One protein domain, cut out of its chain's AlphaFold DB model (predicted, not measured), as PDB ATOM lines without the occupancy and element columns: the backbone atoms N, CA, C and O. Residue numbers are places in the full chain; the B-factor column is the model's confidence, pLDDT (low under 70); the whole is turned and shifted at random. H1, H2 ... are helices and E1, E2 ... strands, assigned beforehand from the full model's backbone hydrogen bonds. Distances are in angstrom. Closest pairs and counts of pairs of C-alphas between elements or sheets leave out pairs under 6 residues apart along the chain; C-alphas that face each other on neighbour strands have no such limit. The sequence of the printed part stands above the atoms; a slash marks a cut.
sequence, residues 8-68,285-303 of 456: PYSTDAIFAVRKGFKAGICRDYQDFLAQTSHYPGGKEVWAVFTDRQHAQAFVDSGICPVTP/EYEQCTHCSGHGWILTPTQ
ATOM      1  N   PRO A   8     121.939 139.499  96.119       87.50
ATOM      2  CA  PRO A   8     121.618 140.659  96.947       87.50
ATOM      3  C   PRO A   8     120.331 141.375  96.486       87.50
ATOM      4  O   PRO A   8     119.882 142.300  97.156       87.50
ATOM      5  N   TYR A   9     119.752 140.970  95.351       87.25
ATOM      6  CA  TYR A   9     118.509 141.503  94.786       87.25
ATOM      7  C   TYR A   9     117.309 140.597  95.119       87.25
ATOM      8  O   TYR A   9     117.499 139.457  95.548       87.25
ATOM      9  N   SER A  10     116.079 141.085  94.891       86.38
ATOM     10  CA  SER A  10     114.849 140.281  95.045       86.38
ATOM     11  C   SER A  10     114.888 138.996  94.205       86.38
ATOM     12  O   SER A  10     115.595 138.926  93.198       86.38
ATOM     13  N   THR A  11     114.076 138.002  94.574       86.12
ATOM     14  CA  THR A  11     113.821 136.797  93.762       86.12
ATOM     15  C   THR A  11     113.276 137.124  92.376       86.12
ATOM     16  O   THR A  11     113.530 136.394  91.424       86.12
ATOM     17  N   ASP A  12     112.575 138.249  92.259       87.69
ATOM     18  CA  ASP A  12     111.896 138.692  91.038       87.69
ATOM     19  C   ASP A  12     112.790 139.616  90.187       87.69
ATOM     20  O   ASP A  12     112.330 140.253  89.239       87.69
ATOM     21  N   ALA A  13     114.075 139.726  90.545       90.81
ATOM     22  CA  ALA A  13     115.053 140.521  89.820       90.81
ATOM     23  C   ALA A  13     115.435 139.859  88.488       90.81
ATOM     24  O   ALA A  13     115.785 138.683  88.416       90.81
ATOM     25  N   ILE A  14     115.407 140.658  87.427       93.50
ATOM     26  CA  ILE A  14     115.718 140.264  86.059       93.50
ATOM     27  C   ILE A  14     116.959 141.042  85.622       93.50
ATOM     28  O   ILE A  14     116.969 142.274  85.596       93.50
ATOM     29  N   PHE A  15     118.018 140.315  85.283       93.81
ATOM     30  CA  PHE A  15     119.333 140.868  84.983       93.81
ATOM     31  C   PHE A  15     119.491 141.051  83.473       93.81
ATOM     32  O   PHE A  15     119.545 140.080  82.717       93.81
ATOM     33  N   ALA A  16     119.573 142.299  83.024       94.94
ATOM     34  CA  ALA A  16     119.724 142.654  81.621       94.94
ATOM     35  C   ALA A  16     121.202 142.925  81.308       94.94
ATOM     36  O   ALA A  16     121.782 143.891  81.801       94.94
ATOM     37  N   VAL A  17     121.819 142.079  80.487       94.44
ATOM     38  CA  VAL A  17     123.241 142.149  80.124       94.44
ATOM     39  C   VAL A  17     123.346 142.619  78.673       94.44
ATOM     40  O   VAL A  17     123.106 141.851  77.744       94.44
ATOM     41  N   ARG A  18     123.685 143.895  78.460       91.06
ATOM     42  CA  ARG A  18     123.818 144.497  77.117       91.06
ATOM     43  C   ARG A  18     125.182 144.189  76.493       91.06
ATOM     44  O   ARG A  18     125.302 143.987  75.288       91.06
ATOM     45  N   LYS A  19     126.225 144.169  77.321       87.62
ATOM     46  CA  LYS A  19     127.596 143.768  76.975       87.62
ATOM     47  C   LYS A  19     128.051 142.751  78.023       87.62
ATOM     48  O   LYS A  19     127.592 142.794  79.156       87.62
ATOM     49  N   GLY A  20     128.918 141.819  77.657       89.44
ATOM     50  CA  GLY A  20     129.276 140.681  78.506       89.44
ATOM     51  C   GLY A  20     129.866 139.556  77.665       89.44
ATOM     52  O   GLY A  20     129.986 139.701  76.445       89.44
ATOM     53  N   PHE A  21     130.201 138.423  78.286       89.62
ATOM     54  CA  PHE A  21     130.582 137.219  77.527       89.62
ATOM     55  C   PHE A  21     129.434 136.719  76.631       89.62
ATOM     56  O   PHE A  21     129.675 136.227  75.529       89.62
ATOM     57  N   LYS A  22     128.187 136.938  77.062       92.31
ATOM     58  CA  LYS A  22     126.967 136.817  76.267       92.31
ATOM     59  C   LYS A  22     126.018 137.960  76.637       92.31
ATOM     60  O   LYS A  22     125.783 138.198  77.820       92.31
ATOM     61  N   ALA A  23     125.477 138.652  75.637       92.62
ATOM     62  CA  ALA A  23     124.385 139.603  75.833       92.62
ATOM     63  C   ALA A  23     123.033 138.868  75.907       92.62
ATOM     64  O   ALA A  23     122.863 137.808  75.295       92.62
ATOM     65  N   GLY A  24     122.076 139.418  76.652       94.44
ATOM     66  CA  GLY A  24     120.758 138.823  76.865       94.44
ATOM     67  C   GLY A  24     120.199 139.090  78.260       94.44
ATOM     68  O   GLY A  24     120.710 139.920  79.010       94.44
ATOM     69  N   ILE A  25     119.138 138.364  78.608       95.25
ATOM     70  CA  ILE A  25     118.497 138.424  79.924       95.25
ATOM     71  C   ILE A  25     118.844 137.163  80.716       95.25
ATOM     72  O   ILE A  25     118.572 136.052  80.254       95.25
ATOM     73  N   CYS A  26     119.359 137.340  81.929       94.19
ATOM     74  CA  CYS A  26     119.501 136.291  82.936       94.19
ATOM     75  C   CYS A  26     118.412 136.463  84.009       94.19
ATOM     76  O   CYS A  26     118.071 137.583  84.390       94.19
ATOM     77  N   ARG A  27     117.867 135.352  84.513       93.12
ATOM     78  CA  ARG A  27     117.057 135.339  85.747       93.12
ATOM     79  C   ARG A  27     117.947 135.031  86.945       93.12
ATOM     80  O   ARG A  27     117.908 135.719  87.955       93.12
ATOM     81  N   ASP A  28     118.810 134.039  86.783       93.19
ATOM     82  CA  ASP A  28     119.695 133.570  87.832       93.19
ATOM     83  C   ASP A  28     120.904 134.491  88.015       93.19
ATOM     84  O   ASP A  28     121.629 134.828  87.074       93.19
ATOM     85  N   TYR A  29     121.155 134.870  89.268       92.12
ATOM     86  CA  TYR A  29     122.272 135.744  89.626       92.12
ATOM     87  C   TYR A  29     123.642 135.101  89.338       92.12
ATOM     88  O   TYR A  29     124.602 135.809  89.039       92.12
ATOM     89  N   GLN A  30     123.741 133.763  89.365       92.31
ATOM     90  CA  GLN A  30     124.971 133.056  88.984       92.31
ATOM     91  C   GLN A  30     125.267 133.191  87.481       92.31
ATOM     92  O   GLN A  30     126.399 133.510  87.121       92.31
ATOM     93  N   ASP A  31     124.257 133.055  86.615       92.19
ATOM     94  CA  ASP A  31     124.391 133.266  85.167       92.19
ATOM     95  C   ASP A  31     124.778 134.713  84.846       92.19
ATOM     96  O   ASP A  31     125.695 134.955  84.056       92.19
ATOM     97  N   PHE A  32     124.132 135.678  85.507       92.94
ATOM     98  CA  PHE A  32     124.481 137.095  85.408       92.94
ATOM     99  C   PHE A  32     125.949 137.356  85.788       92.94
ATOM    100  O   PHE A  32     126.673 138.028  85.045       92.94
ATOM    101  N   LEU A  33     126.417 136.797  86.911       91.56
ATOM    102  CA  LEU A  33     127.817 136.907  87.325       91.56
ATOM    103  C   LEU A  33     128.761 136.222  86.328       91.56
ATOM    104  O   LEU A  33     129.829 136.768  86.050       91.56
ATOM    105  N   ALA A  34     128.376 135.089  85.737       91.62
ATOM    106  CA  ALA A  34     129.165 134.428  84.700       91.62
ATOM    107  C   ALA A  34     129.333 135.301  83.440       91.62
ATOM    108  O   ALA A  34     130.403 135.278  82.833       91.62
ATOM    109  N   GLN A  35     128.340 136.125  83.077       90.62
ATOM    110  CA  GLN A  35     128.463 137.040  81.929       90.62
ATOM    111  C   GLN A  35     129.246 138.329  82.220       90.62
ATOM    112  O   GLN A  35     129.765 138.934  81.278       90.62
ATOM    113  N   THR A  36     129.323 138.765  83.483       89.12
ATOM    114  CA  THR A  36     129.763 140.130  83.845       89.12
ATOM    115  C   THR A  36     131.020 140.204  84.717       89.12
ATOM    116  O   THR A  36     131.824 141.114  84.526       89.12
ATOM    117  N   SER A  37     131.240 139.258  85.639       86.06
ATOM    118  CA  SER A  37     132.249 139.358  86.718       86.06
ATOM    119  C   SER A  37     133.700 139.555  86.260       86.06
ATOM    120  O   SER A  37     134.489 140.185  86.965       86.06
ATOM    121  N   HIS A  38     134.045 139.042  85.078       84.69
ATOM    122  CA  HIS A  38     135.375 139.145  84.471       84.69
ATOM    123  C   HIS A  38     135.365 139.855  83.107       84.69
ATOM    124  O   HIS A  38     136.360 139.808  82.383       84.69
ATOM    125  N   TYR A  39     134.256 140.497  82.728       82.88
ATOM    126  CA  TYR A  39     134.142 141.129  81.419       82.88
ATOM    127  C   TYR A  39     134.871 142.488  81.380       82.88
ATOM    128  O   TYR A  39     134.635 143.324  82.256       82.88
ATOM    129  N   PRO A  40     135.728 142.764  80.376       79.50
ATOM    130  CA  PRO A  40     136.435 144.038  80.249       79.50
ATOM    131  C   PRO A  40     135.511 145.141  79.699       79.50
ATOM    132  O   PRO A  40     135.622 145.562  78.549       79.50
ATOM    133  N   GLY A  41     134.588 145.620  80.534       66.69
ATOM    134  CA  GLY A  41     133.672 146.717  80.221       66.69
ATOM    135  C   GLY A  41     133.355 147.587  81.443       66.69
ATOM    136  O   GLY A  41     133.570 147.183  82.582       66.69
ATOM    137  N   GLY A  42     132.880 148.811  81.192       60.66
ATOM    138  CA  GLY A  42     132.538 149.790  82.231       60.66
ATOM    139  C   GLY A  42     131.180 149.550  82.909       60.66
ATOM    140  O   GLY A  42     130.610 148.468  82.844       60.66
ATOM    141  N   LYS A  43     130.635 150.593  83.547       60.84
ATOM    142  CA  LYS A  43     129.359 150.529  84.289       60.84
ATOM    143  C   LYS A  43     128.141 150.261  83.380       60.84
ATOM    144  O   LYS A  43     127.199 149.601  83.790       60.84
ATOM    145  N   GLU A  44     128.185 150.719  82.127       63.81
ATOM    146  CA  GLU A  44     127.102 150.695  81.114       63.81
ATOM    147  C   GLU A  44     126.837 149.313  80.469       63.81
ATOM    148  O   GLU A  44     126.356 149.201  79.336       63.81
ATOM    149  N   VAL A  45     127.263 148.245  81.133       80.81
ATOM    150  CA  VAL A  45     127.373 146.893  80.565       80.81
ATOM    151  C   VAL A  45     126.130 146.056  80.884       80.81
ATOM    152  O   VAL A  45     125.743 145.198  80.087       80.81
ATOM    153  N   TRP A  46     125.462 146.348  82.000       90.62
ATOM    154  CA  TRP A  46     124.286 145.637  82.493       90.62
ATOM    155  C   TRP A  46     123.405 146.533  83.381       90.62
ATOM    156  O   TRP A  46     123.852 147.580  83.845       90.62
ATOM    157  N   ALA A  47     122.168 146.104  83.628       90.38
ATOM    158  CA  ALA A  47     121.231 146.711  84.573       90.38
ATOM    159  C   ALA A  47     120.298 145.640  85.178       90.38
ATOM    160  O   ALA A  47     120.253 144.503  84.705       90.38
ATOM    161  N   VAL A  48     119.560 145.991  86.236       91.50
ATOM    162  CA  VAL A  48     118.610 145.095  86.923       91.50
ATOM    163  C   VAL A  48     117.213 145.707  86.885       91.50
ATOM    164  O   VAL A  48     117.066 146.899  87.146       91.50
ATOM    165  N   PHE A  49     116.213 144.883  86.575       92.62
ATOM    166  CA  PHE A  49     114.806 145.252  86.398       92.62
ATOM    167  C   PHE A  49     113.887 144.296  87.171       92.62
ATOM    168  O   PHE A  49     114.311 143.216  87.575       92.62
ATOM    169  N   THR A  50     112.610 144.649  87.322       90.19
ATOM    170  CA  THR A  50     111.541 143.729  87.770       90.19
ATOM    171  C   THR A  50     110.696 143.177  86.615       90.19
ATOM    172  O   THR A  50     109.946 142.224  86.799       90.19
ATOM    173  N   ASP A  51     110.810 143.753  85.415       92.00
ATOM    174  CA  ASP A  51     110.045 143.359  84.230       92.00
ATOM    175  C   ASP A  51     110.973 142.905  83.096       92.00
ATOM    176  O   ASP A  51     111.978 143.544  82.767       92.00
ATOM    177  N   ARG A  52     110.591 141.792  82.464       91.50
ATOM    178  CA  ARG A  52     111.277 141.202  81.318       91.50
ATOM    179  C   ARG A  52     111.203 142.094  80.078       91.50
ATOM    180  O   ARG A  52     112.157 142.082  79.305       91.50
ATOM    181  N   GLN A  53     110.118 142.844  79.874       92.31
ATOM    182  CA  GLN A  53     109.998 143.732  78.710       92.31
ATOM    183  C   GLN A  53     110.994 144.892  78.812       92.31
ATOM    184  O   GLN A  53     111.749 145.144  77.872       92.31
ATOM    185  N   HIS A  54     111.081 145.519  79.988       90.31
ATOM    186  CA  HIS A  54     112.065 146.568  80.251       90.31
ATOM    187  C   HIS A  54     113.514 146.051  80.177       90.31
ATOM    188  O   HIS A  54     114.365 146.691  79.556       90.31
ATOM    189  N   ALA A  55     113.779 144.854  80.712       92.62
ATOM    190  CA  ALA A  55     115.074 144.191  80.563       92.62
ATOM    191  C   ALA A  55     115.448 143.935  79.089       92.62
ATOM    192  O   ALA A  55     116.590 144.177  78.703       92.62
ATOM    193  N   GLN A  56     114.499 143.494  78.254       93.50
ATOM    194  CA  GLN A  56     114.736 143.245  76.828       93.50
ATOM    195  C   GLN A  56     115.063 144.541  76.079       93.50
ATOM    196  O   GLN A  56     116.105 144.630  75.432       93.50
ATOM    197  N   ALA A  57     114.248 145.584  76.254       90.56
ATOM    198  CA  ALA A  57     114.486 146.880  75.621       90.56
ATOM    199  C   ALA A  57     115.826 147.521  76.045       90.56
ATOM    200  O   ALA A  57     116.459 148.200  75.231       90.56
ATOM    201  N   PHE A  58     116.310 147.264  77.269       91.31
ATOM    202  CA  PHE A  58     117.663 147.652  77.683       91.31
ATOM    203  C   PHE A  58     118.769 146.812  77.023       91.31
ATOM    204  O   PHE A  58     119.808 147.368  76.678       91.31
ATOM    205  N   VAL A  59     118.587 145.505  76.808       93.31
ATOM    206  CA  VAL A  59     119.567 144.698  76.049       93.31
ATOM    207  C   VAL A  59     119.677 145.205  74.607       93.31
ATOM    208  O   VAL A  59     120.790 145.397  74.115       93.31
ATOM    209  N   ASP A  60     118.541 145.475  73.964       91.31
ATOM    210  CA  ASP A  60     118.487 145.818  72.540       91.31
ATOM    211  C   ASP A  60     118.945 147.262  72.261       91.31
ATOM    212  O   ASP A  60     119.763 147.500  71.372       91.31
ATOM    213  N   SER A  61     118.469 148.240  73.042       88.19
ATOM    214  CA  SER A  61     118.841 149.655  72.859       88.19
ATOM    215  C   SER A  61     120.067 150.078  73.679       88.19
ATOM    216  O   SER A  61     120.861 150.915  73.243       88.19
ATOM    217  N   GLY A  62     120.244 149.510  74.876       84.88
ATOM    218  CA  GLY A  62     121.167 150.000  75.902       84.88
ATOM    219  C   GLY A  62     120.781 151.304  76.579       84.88
ATOM    220  O   GLY A  62     121.595 151.855  77.318       84.88
ATOM    221  N   ILE A  63     119.583 151.806  76.309       82.62
ATOM    222  CA  ILE A  63     118.961 152.911  77.028       82.62
ATOM    223  C   ILE A  63     117.987 152.259  78.011       82.62
ATOM    224  O   ILE A  63     117.327 151.277  77.665       82.62
ATOM    225  N   CYS A  64     117.894 152.752  79.248       78.12
ATOM    226  CA  CYS A  64     116.817 152.277  80.111       78.12
ATOM    227  C   CYS A  64     115.483 152.736  79.509       78.12
ATOM    228  O   CYS A  64     115.316 153.942  79.314       78.12
ATOM    229  N   PRO A  65     114.531 151.831  79.233       66.56
ATOM    230  CA  PRO A  65     113.193 152.236  78.844       66.56
ATOM    231  C   PRO A  65     112.557 152.976  80.021       66.56
ATOM    232  O   PRO A  65     112.185 152.382  81.032       66.56
ATOM    233  N   VAL A  66     112.483 154.297  79.897       61.75
ATOM    234  CA  VAL A  66     111.753 155.139  80.835       61.75
ATOM    235  C   VAL A  66     110.280 154.820  80.626       61.75
ATOM    236  O   VAL A  66     109.718 155.181  79.591       61.75
ATOM    237  N   THR A  67     109.637 154.152  81.584       49.59
ATOM    238  CA  THR A  67     108.183 154.272  81.687       49.59
ATOM    239  C   THR A  67     107.903 155.752  81.916       49.59
ATOM    240  O   THR A  67     108.371 156.286  82.929       49.59
ATOM    241  N   PRO A  68     107.197 156.455  81.006       38.91
ATOM    242  CA  PRO A  68     106.759 157.802  81.309       38.91
ATOM    243  C   PRO A  68     105.872 157.673  82.541       38.91
ATOM    244  O   PRO A  68     104.814 157.044  82.487       38.91
ATOM    245  N   GLU A 285     128.752 152.734  95.947       38.31
ATOM    246  CA  GLU A 285     127.433 153.181  96.362       38.31
ATOM    247  C   GLU A 285     126.427 152.857  95.248       38.31
ATOM    248  O   GLU A 285     126.732 152.904  94.050       38.31
ATOM    249  N   TYR A 286     125.237 152.419  95.657       47.06
ATOM    250  CA  TYR A 286     124.165 152.041  94.746       47.06
ATOM    251  C   TYR A 286     123.382 153.302  94.390       47.06
ATOM    252  O   TYR A 286     122.457 153.687  95.105       47.06
ATOM    253  N   GLU A 287     123.750 153.951  93.290       46.31
ATOM    254  CA  GLU A 287     122.969 155.069  92.776       46.31
ATOM    255  C   GLU A 287     121.702 154.513  92.123       46.31
ATOM    256  O   GLU A 287     121.738 153.784  91.125       46.31
ATOM    257  N   GLN A 288     120.551 154.835  92.713       47.81
ATOM    258  CA  GLN A 288     119.265 154.569  92.088       47.81
ATOM    259  C   GLN A 288     119.221 155.346  90.769       47.81
ATOM    260  O   GLN A 288     119.435 156.558  90.740       47.81
ATOM    261  N   CYS A 289     118.996 154.644  89.662       50.59
ATOM    262  CA  CYS A 289     119.120 155.223  88.335       50.59
ATOM    263  C   CYS A 289     118.093 156.348  88.137       50.59
ATOM    264  O   CYS A 289     116.886 156.103  88.042       50.59
ATOM    265  N   THR A 290     118.594 157.576  88.015       44.28
ATOM    266  CA  THR A 290     117.800 158.807  87.874       44.28
ATOM    267  C   THR A 290     116.975 158.853  86.589       44.28
ATOM    268  O   THR A 290     115.929 159.491  86.557       44.28
ATOM    269  N   HIS A 291     117.391 158.128  85.545       45.03
ATOM    270  CA  HIS A 291     116.610 157.941  84.317       45.03
ATOM    271  C   HIS A 291     115.579 156.802  84.401       45.03
ATOM    272  O   HIS A 291     114.700 156.722  83.554       45.03
ATOM    273  N   CYS A 292     115.661 155.909  85.391       42.94
ATOM    274  CA  CYS A 292     114.920 154.643  85.405       42.94
ATOM    275  C   CYS A 292     113.634 154.683  86.256       42.94
ATOM    276  O   CYS A 292     113.188 153.638  86.730       42.94
ATOM    277  N   SER A 293     113.077 155.868  86.544       42.78
ATOM    278  CA  SER A 293     111.892 156.050  87.412       42.78
ATOM    279  C   SER A 293     112.009 155.394  88.806       42.78
ATOM    280  O   SER A 293     111.006 155.103  89.449       42.78
ATOM    281  N   GLY A 294     113.236 155.130  89.273       38.38
ATOM    282  CA  GLY A 294     113.524 154.403  90.514       38.38
ATOM    283  C   GLY A 294     113.620 152.870  90.402       38.38
ATOM    284  O   GLY A 294     113.998 152.226  91.381       38.38
ATOM    285  N   HIS A 295     113.337 152.274  89.239       42.62
ATOM    286  CA  HIS A 295     113.247 150.815  89.046       42.62
ATOM    287  C   HIS A 295     114.548 150.115  88.613       42.62
ATOM    288  O   HIS A 295     114.550 148.897  88.445       42.62
ATOM    289  N   GLY A 296     115.646 150.857  88.453       46.69
ATOM    290  CA  GLY A 296     116.968 150.319  88.129       46.69
ATOM    291  C   GLY A 296     118.049 150.856  89.063       46.69
ATOM    292  O   GLY A 296     117.951 151.979  89.558       46.69
ATOM    293  N   TRP A 297     119.103 150.068  89.277       50.41
ATOM    294  CA  TRP A 297     120.268 150.442  90.084       50.41
ATOM    295  C   TRP A 297     121.516 150.517  89.207       50.41
ATOM    296  O   TRP A 297     121.826 149.558  88.499       50.41
ATOM    297  N   ILE A 298     122.247 151.628  89.284       54.41
ATOM    298  CA  ILE A 298     123.569 151.783  88.676       54.41
ATOM    299  C   ILE A 298     124.601 151.658  89.798       54.41
ATOM    300  O   ILE A 298     124.560 152.385  90.789       54.41
ATOM    301  N   LEU A 299     125.550 150.732  89.652       47.91
ATOM    302  CA  LEU A 299     126.703 150.697  90.546       47.91
ATOM    303  C   LEU A 299     127.665 151.820  90.170       47.91
ATOM    304  O   LEU A 299     128.368 151.734  89.158       47.91
ATOM    305  N   THR A 300     127.756 152.828  91.035       40.34
ATOM    306  CA  THR A 300     128.840 153.804  91.012       40.34
ATOM    307  C   THR A 300     129.882 153.394  92.051       40.34
ATOM    308  O   THR A 300     129.775 153.750  93.223       40.34
ATOM    309  N   PRO A 301     130.922 152.622  91.660       36.97
ATOM    310  CA  PRO A 301     132.117 152.501  92.479       36.97
ATOM    311  C   PRO A 301     132.642 153.897  92.795       36.97
ATOM    312  O   PRO A 301     132.932 154.676  91.880       36.97
ATOM    313  N   THR A 302     132.743 154.178  94.091       36.00
ATOM    314  CA  THR A 302     133.350 155.381  94.643       36.00
ATOM    315  C   THR A 302     134.747 155.493  94.048       36.00
ATOM    316  O   THR A 302     135.588 154.611  94.245       36.00
ATOM    317  N   GLN A 303     134.988 156.535  93.255       35.53
ATOM    318  CA  GLN A 303     136.319 156.777  92.715       35.53
ATOM    319  C   GLN A 303     137.254 156.993  93.913       35.53
ATOM    320  O   GLN A 303     136.931 157.832  94.755       35.53
TER     321      GLN A 303
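Overview. This is residues 8 to 68 and 285 to 303 of the 456 residues of the protein "Cauli_VI domain-containing protein" of Thanatephorus cucumeris (strain AG1-IB / isolate 7/3/14) (UniProt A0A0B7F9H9). A small antiparallel sheet of three strands, E2, E1 and E3 in that order, has a helix packed on each face, H2 on one and H1 on the other, and a separate two-stranded hairpin, E4 and E5, is set beyond its edge strand E3, with E5 the nearer of the two. Both helices run along the strands, over E1 in the middle of the sheet. The printed part has 80 residues with two named helices and five named strands, in the order E1 E2 H1 E3 H2 E4 E5; the class is mixed, helices and strands, with under half of the residues in named elements. The whole is compact, with a radius of gyration of the C-alphas of 11.7 A, and its outline is rounded, spanning 34 by 30 by 25 A.

Arrangement. The inner strand E1, residues 14 to 17, and the edge strand E2, residues 24 to 26, form a hairpin, with N 17 and O 24 within hydrogen-bond range at 2.8 A. The other edge strand, E3, residues 46 to 49, is antiparallel to E1 at 161 degrees, with N 14 and O 49 at 2.8 A. H2, residues 52 to 61, is on the sheet at a height of 7.9 A, over E1 and only just not over E3, on which 2 of its 10 C-alphas fall; its line and that of E1 stand at 9 degrees on the local plane. The closest C-alphas of H2 and E1 are those of Ala 55 and Ala 16, 5.0 A apart. H1, residues 29 to 36, is on the opposite face at a height of 8.8 A, over E1 and along the strands at 10 degrees on the local plane; the closest C-alphas of H1 and E1 are those of Phe 32 and Phe 15, 6.4 A apart. This gives three layers, helices on both faces of a sheet. E2, H1 and E3 form a split strand-helix-strand unit, two strands running the same way with E1 between them, and its crossover is right-handed. E4, residues 285 to 288, and E5, residues 297 to 300, form an antiparallel hairpin, with N 298 and O 287 at 2.9 A. The closest C-alphas of E3 and E5 are those of Val 48 and Trp 297, 6.4 A apart, while E3 and E4 are apart. In H1 and H2 every O i to N i+4 pair is within hydrogen-bond range.

Along the chain. E1 begins at C-alpha 14 (115.718, 140.264, 86.059) and is 9.8 A long, E2 6.7 A and E3 10.3 A. H1 measures 10.4 A and H2 14.1 A, ending at C-alpha 61 (118.841, 149.655, 72.859). E4 and E5 are each 9.3 A long, and E5 ends at C-alpha 300 (128.840, 153.804, 91.012).

Size, cuts and confidence. The two C-alphas farthest apart are those of His 38 and Pro 68, 34.3 A. Residues 69 to 284 are not printed, and C-alphas 68 and 285 are 26.0 A apart across this cut. Of the links that are printed whole, none is long. The mean pLDDT of the printed part is 75.9, with residues 41 to 44, 65 to 68 and 285 to 303 under 70.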